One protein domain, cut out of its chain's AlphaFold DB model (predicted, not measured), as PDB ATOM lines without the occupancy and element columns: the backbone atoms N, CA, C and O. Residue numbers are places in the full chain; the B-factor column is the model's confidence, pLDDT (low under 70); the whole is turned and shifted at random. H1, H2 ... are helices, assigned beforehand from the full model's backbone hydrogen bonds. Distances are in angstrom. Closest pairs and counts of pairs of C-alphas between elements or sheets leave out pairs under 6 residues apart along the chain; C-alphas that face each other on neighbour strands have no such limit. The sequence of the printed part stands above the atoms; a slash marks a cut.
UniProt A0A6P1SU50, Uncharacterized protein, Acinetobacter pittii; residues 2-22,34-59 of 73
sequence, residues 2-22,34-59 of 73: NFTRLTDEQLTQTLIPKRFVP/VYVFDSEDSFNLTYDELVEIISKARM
ATOM      1  N   ASN A   2     373.350 329.768 551.188       41.88
ATOM      2  CA  ASN A   2     373.278 328.726 550.164       41.88
ATOM      3  C   ASN A   2     372.813 329.398 548.876       41.88
ATOM      4  O   ASN A   2     371.622 329.617 548.687       41.88
ATOM      5  N   PHE A   3     373.759 329.783 548.022       51.16
ATOM      6  CA  PHE A   3     373.439 330.104 546.639       51.16
ATOM      7  C   PHE A   3     373.084 328.784 545.967       51.16
ATOM      8  O   PHE A   3     373.964 328.066 545.494       51.16
ATOM      9  N   THR A   4     371.806 328.416 546.001       58.06
ATOM     10  CA  THR A   4     371.292 327.335 545.169       58.06
ATOM     11  C   THR A   4     371.483 327.803 543.731       58.06
ATOM     12  O   THR A   4     370.715 328.623 543.233       58.06
ATOM     13  N   ARG A   5     372.589 327.395 543.100       67.69
ATOM     14  CA  ARG A   5     372.795 327.620 541.672       67.69
ATOM     15  C   ARG A   5     371.653 326.907 540.963       67.69
ATOM     16  O   ARG A   5     371.512 325.697 541.118       67.69
ATOM     17  N   LEU A   6     370.821 327.675 540.267       70.00
ATOM     18  CA  LEU A   6     369.813 327.113 539.377       70.00
ATOM     19  C   LEU A   6     370.528 326.290 538.305       70.00
ATOM     20  O   LEU A   6     371.613 326.674 537.860       70.00
ATOM     21  N   THR A   7     369.937 325.163 537.918       78.56
ATOM     22  CA  THR A   7     370.383 324.441 536.724       78.56
ATOM     23  C   THR A   7     370.060 325.263 535.475       78.56
ATOM     24  O   THR A   7     369.192 326.140 535.511       78.56
ATOM     25  N   ASP A   8     370.729 324.975 534.360       78.44
ATOM     26  CA  ASP A   8     370.498 325.689 533.098       78.44
ATOM     27  C   ASP A   8     369.033 325.580 532.641       78.44
ATOM     28  O   ASP A   8     368.461 326.553 532.158       78.44
ATOM     29  N   GLU A   9     368.383 324.439 532.884       80.69
ATOM     30  CA  GLU A   9     366.953 324.215 532.630       80.69
ATOM     31  C   GLU A   9     366.069 325.115 533.501       80.69
ATOM     32  O   GLU A   9     365.165 325.784 533.003       80.69
ATOM     33  N   GLN A  10     366.357 325.201 534.804       79.81
ATOM     34  CA  GLN A  10     365.609 326.058 535.731       79.81
ATOM     35  C   GLN A  10     365.785 327.544 535.401       79.81
ATOM     36  O   GLN A  10     364.842 328.337 535.502       79.81
ATOM     37  N   LEU A  11     366.993 327.929 534.993       81.81
ATOM     38  CA  LEU A  11     367.285 329.281 534.545       81.81
ATOM     39  C   LEU A  11     366.555 329.585 533.233       81.81
ATOM     40  O   LEU A  11     365.893 330.616 533.132       81.81
ATOM     41  N   THR A  12     366.593 328.663 532.273       82.69
ATOM     42  CA  THR A  12     365.881 328.775 530.993       82.69
ATOM     43  C   THR A  12     364.382 328.928 531.216       82.69
ATOM     44  O   THR A  12     363.795 329.887 530.722       82.69
ATOM     45  N   GLN A  13     363.780 328.094 532.066       83.88
ATOM     46  CA  GLN A  13     362.369 328.183 532.444       83.88
ATOM     47  C   GLN A  13     361.980 329.568 532.994       83.88
ATOM     48  O   GLN A  13     360.861 330.035 532.784       83.88
ATOM     49  N   THR A  14     362.905 330.248 533.678       82.25
ATOM     50  CA  THR A  14     362.695 331.598 534.229       82.25
ATOM     51  C   THR A  14     362.847 332.696 533.169       82.25
ATOM     52  O   THR A  14     362.252 333.771 533.289       82.25
ATOM     53  N   LEU A  15     363.658 332.451 532.138       84.50
ATOM     54  CA  LEU A  15     363.954 333.404 531.071       84.50
ATOM     55  C   LEU A  15     362.957 333.341 529.907       84.50
ATOM     56  O   LEU A  15     362.874 334.312 529.153       84.50
ATOM     57  N   ILE A  16     362.198 332.248 529.766       85.62
ATOM     58  CA  ILE A  16     361.202 332.095 528.699       85.62
ATOM     59  C   ILE A  16     360.175 333.242 528.753       85.62
ATOM     60  O   ILE A  16     359.575 333.509 529.803       85.62
ATOM     61  N   PRO A  17     359.938 333.940 527.625       85.19
ATOM     62  CA  PRO A  17     358.946 335.002 527.563       85.19
ATOM     63  C   PRO A  17     357.546 334.524 527.959       85.19
ATOM     64  O   PRO A  17     357.030 333.537 527.437       85.19
ATOM     65  N   LYS A  18     356.875 335.295 528.824       84.44
ATOM     66  CA  LYS A  18     355.530 334.970 529.338       84.44
ATOM     67  C   LYS A  18     354.475 334.791 528.244       84.44
ATOM     68  O   LYS A  18     353.479 334.128 528.487       84.44
ATOM     69  N   ARG A  19     354.685 335.354 527.048       84.88
ATOM     70  CA  ARG A  19     353.767 335.184 525.910       84.88
ATOM     71  C   ARG A  19     353.697 333.748 525.382       84.88
ATOM     72  O   ARG A  19     352.742 333.427 524.688       84.88
ATOM     73  N   PHE A  20     354.701 332.917 525.669       86.62
ATOM     74  CA  PHE A  20     354.679 331.494 525.326       86.62
ATOM     75  C   PHE A  20     353.923 330.654 526.352       86.62
ATOM     76  O   PHE A  20     353.600 329.506 526.072       86.62
ATOM     77  N   VAL A  21     353.629 331.214 527.527       84.88
ATOM     78  CA  VAL A  21     352.824 330.541 528.542       84.88
ATOM     79  C   VAL A  21     351.352 330.716 528.157       84.88
ATOM     80  O   VAL A  21     350.868 331.852 528.128       84.88
ATOM     81  N   PRO A  22     350.630 329.630 527.834       85.12
ATOM     82  CA  PRO A  22     349.216 329.731 527.508       85.12
ATOM     83  C   PRO A  22     348.412 330.171 528.744       85.12
ATOM     84  O   PRO A  22     348.840 329.957 529.882       85.12
ATOM     85  N   VAL A  34     351.893 325.559 536.894       79.69
ATOM     86  CA  VAL A  34     353.149 326.004 536.287       79.69
ATOM     87  C   VAL A  34     353.316 325.237 534.984       79.69
ATOM     88  O   VAL A  34     353.289 324.009 534.986       79.69
ATOM     89  N   TYR A  35     353.470 325.963 533.881       81.62
ATOM     90  CA  TYR A  35     353.857 325.371 532.605       81.62
ATOM     91  C   TYR A  35     355.362 325.134 532.617       81.62
ATOM     92  O   TYR A  35     356.121 326.067 532.884       81.62
ATOM     93  N   VAL A  36     355.771 323.896 532.362       83.75
ATOM     94  CA  VAL A  36     357.175 323.498 532.233       83.75
ATOM     95  C   VAL A  36     357.425 323.226 530.762       83.75
ATOM     96  O   VAL A  36     356.648 322.497 530.152       83.75
ATOM     97  N   PHE A  37     358.466 323.846 530.222       84.94
ATOM     98  CA  PHE A  37     358.908 323.627 528.853       84.94
ATOM     99  C   PHE A  37     360.072 322.642 528.851       84.94
ATOM    100  O   PHE A  37     360.900 322.663 529.769       84.94
ATOM    101  N   ASP A  38     360.141 321.800 527.831       84.44
ATOM    102  CA  ASP A  38     361.192 320.797 527.691       84.44
ATOM    103  C   ASP A  38     361.883 320.864 526.317       84.44
ATOM    104  O   ASP A  38     361.740 321.828 525.565       84.44
ATOM    105  N   SER A  39     362.725 319.874 526.018       83.56
ATOM    106  CA  SER A  39     363.508 319.837 524.780       83.56
ATOM    107  C   SER A  39     362.687 319.573 523.513       83.56
ATOM    108  O   SER A  39     363.236 319.700 522.419       83.56
ATOM    109  N   GLU A  40     361.426 319.155 523.634       88.94
ATOM    110  CA  GLU A  40     360.525 318.948 522.495       88.94
ATOM    111  C   GLU A  40     359.862 320.262 522.044       88.94
ATOM    112  O   GLU A  40     359.394 320.366 520.906       88.94
ATOM    113  N   ASP A  41     359.871 321.291 522.899       86.94
ATOM    114  CA  ASP A  41     359.312 322.604 522.597       86.94
ATOM    115  C   ASP A  41     360.222 323.437 521.681       86.94
ATOM    116  O   ASP A  41     361.450 323.460 521.791       86.94
ATOM    117  N   SER A  42     359.600 324.205 520.781       86.50
ATOM    118  CA  SER A  42     360.302 325.138 519.894       86.50
ATOM    119  C   SER A  42     359.688 326.535 519.948       86.50
ATOM    120  O   SER A  42     358.468 326.703 520.000       86.50
ATOM    121  N   PHE A  43     360.545 327.560 519.924       86.38
ATOM    122  CA  PHE A  43     360.142 328.956 520.096       86.38
ATOM    123  C   PHE A  43     360.660 329.827 518.956       86.38
ATOM    124  O   PHE A  43     361.841 329.796 518.616       86.38
ATOM    125  N   ASN A  44     359.784 330.678 518.422       90.56
ATOM    126  CA  ASN A  44     360.172 331.749 517.507       90.56
ATOM    127  C   ASN A  44     360.358 333.051 518.293       90.56
ATOM    128  O   ASN A  44     359.380 333.634 518.777       90.56
ATOM    129  N   LEU A  45     361.609 333.493 518.410       88.31
ATOM    130  CA  LEU A  45     362.015 334.697 519.135       88.31
ATOM    131  C   LEU A  45     362.327 335.831 518.161       88.31
ATOM    132  O   LEU A  45     362.968 335.616 517.131       88.31
ATOM    133  N   THR A  46     361.916 337.051 518.503       90.81
ATOM    134  CA  THR A  46     362.454 338.238 517.834       90.81
ATOM    135  C   THR A  46     363.864 338.533 518.347       90.81
ATOM    136  O   THR A  46     364.285 338.055 519.403       90.81
ATOM    137  N   TYR A  47     364.612 339.346 517.600       86.19
ATOM    138  CA  TYR A  47     365.945 339.771 518.019       86.19
ATOM    139  C   TYR A  47     365.923 340.500 519.374       86.19
ATOM    140  O   TYR A  47     366.755 340.222 520.235       86.19
ATOM    141  N   ASP A  48     364.938 341.375 519.593       90.50
ATOM    142  CA  ASP A  48     364.808 342.138 520.839       90.50
ATOM    143  C   ASP A  48     364.547 341.222 522.042       90.50
ATOM    144  O   ASP A  48     365.130 341.407 523.110       90.50
ATOM    145  N   GLU A  49     363.732 340.183 521.856       87.56
ATOM    146  CA  GLU A  49     363.463 339.186 522.895       87.56
ATOM    147  C   GLU A  49     364.699 338.353 523.216       87.56
ATOM    148  O   GLU A  49     364.978 338.080 524.384       87.56
ATOM    149  N   LEU A  50     365.474 337.983 522.195       87.75
ATOM    150  CA  LEU A  50     366.747 337.305 522.395       87.75
ATOM    151  C   LEU A  50     367.705 338.183 523.214       87.75
ATOM    152  O   LEU A  50     368.290 337.705 524.187       87.75
ATOM    153  N   VAL A  51     367.831 339.470 522.880       86.81
ATOM    154  CA  VAL A  51     368.655 340.425 523.641       86.81
ATOM    155  C   VAL A  51     368.174 340.543 525.089       86.81
ATOM    156  O   VAL A  51     368.999 340.538 526.007       86.81
ATOM    157  N   GLU A  52     366.862 340.603 525.324       87.00
ATOM    158  CA  GLU A  52     366.285 340.666 526.671       87.00
ATOM    159  C   GLU A  52     366.615 339.412 527.498       87.00
ATOM    160  O   GLU A  52     367.039 339.527 528.653       87.00
ATOM    161  N   ILE A  53     366.481 338.223 526.902       85.50
ATOM    162  CA  ILE A  53     366.840 336.940 527.523       85.50
ATOM    163  C   ILE A  53     368.318 336.944 527.921       85.50
ATOM    164  O   ILE A  53     368.652 336.624 529.064       85.50
ATOM    165  N   ILE A  54     369.206 337.367 527.018       83.81
ATOM    166  CA  ILE A  54     370.651 337.404 527.276       83.81
ATOM    167  C   ILE A  54     370.985 338.425 528.369       83.81
ATOM    168  O   ILE A  54     371.836 338.173 529.226       83.81
ATOM    169  N   SER A  55     370.312 339.575 528.371       83.31
ATOM    170  CA  SER A  55     370.492 340.608 529.393       83.31
ATOM    171  C   SER A  55     370.140 340.078 530.789       83.31
ATOM    172  O   SER A  55     370.947 340.172 531.716       83.31
ATOM    173  N   LYS A  56     368.985 339.414 530.929       81.25
ATOM    174  CA  LYS A  56     368.556 338.778 532.186       81.25
ATOM    175  C   LYS A  56     369.478 337.628 532.601       81.25
ATOM    176  O   LYS A  56     369.842 337.520 533.773       81.25
ATOM    177  N   ALA A  57     369.919 336.810 531.648       78.25
ATOM    178  CA  ALA A  57     370.880 335.738 531.886       78.25
ATOM    179  C   ALA A  57     372.176 336.261 532.529       78.25
ATOM    180  O   ALA A  57     372.615 335.733 533.552       78.25
ATOM    181  N   ARG A  58     372.735 337.361 532.002       75.88
ATOM    182  CA  ARG A  58     373.938 338.012 532.556       75.88
ATOM    183  C   ARG A  58     373.747 338.510 533.987       75.88
ATOM    184  O   ARG A  58     374.682 338.436 534.778       75.88
ATOM    185  N   MET A  59     372.554 338.999 534.332       73.12
ATOM    186  CA  MET A  59     372.243 339.429 535.703       73.12
ATOM    187  C   MET A  59     372.196 338.256 536.689       73.12
ATOM    188  O   MET A  59     372.463 338.444 537.874       73.12
TER     189      MET A  59
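Overview. This is residues 2 to 22 and 34 to 59 of the 73 residues of an uncharacterized protein of Acinetobacter pittii (UniProt A0A6P1SU50). What shape do these atoms make? H2, the longer of two helices, lies along one side of the model, and the shorter H1 brings its last residue, Leu 15, to H2's side at a steep slant. Outside these two helices there is a tail, residues 2 to 7, a stretch after H1 with a short unnamed helical run at residues 18 to 20, and, past the cut, a long stretch with no named element, residues 34 to 46, that leads into H2. What is it built of? The printed part has 47 residues, with H1 and then H2 along the chain and no named strand; the class is all helix, though under half of the residues, 21 of 47, are in named elements. How is it proportioned? It is elongated, spanning 35 by 23 by 16 A, and only just loose, close to compact, with a radius of gyration of the C-alphas of 11.6 A.

Along the chain. Where is the longest helix? H2 is residues 47 to 59, 18.8 A from first to last C-alpha, from Tyr 47 at (365.945, 339.771, 518.019) to Met 59 at (372.243, 339.429, 535.703). Where is the other? H1 is residues 8 to 15, 10.3 A long, with C-alpha 8 at (370.498, 325.689, 533.098).

Arrangement. How does H2 stand to H1? H2 touches H1 with residues 53 to 57 alone, and the closest C-alphas, those of Ile 53 and Leu 15, are 5.8 A apart. Their lines stand at a steep tilt of 61 degrees, and they run opposite ways. What do the helix backbones show? In H1 and H2, every O i to N i+4 pair is within hydrogen-bond range.

Size, cuts and confidence. How large is it? The two C-alphas farthest apart, those of Asn 2 and Thr 46, are 35.4 A apart. Is anything missing? Residues 23 to 33 are not printed, and C-alphas 22 and 34 are 10.3 A apart across this cut, which lies in the link from H1 to H2. Where is confidence low? Residues 2 to 5 have pLDDT under 70, while the mean of the printed part is 81.3.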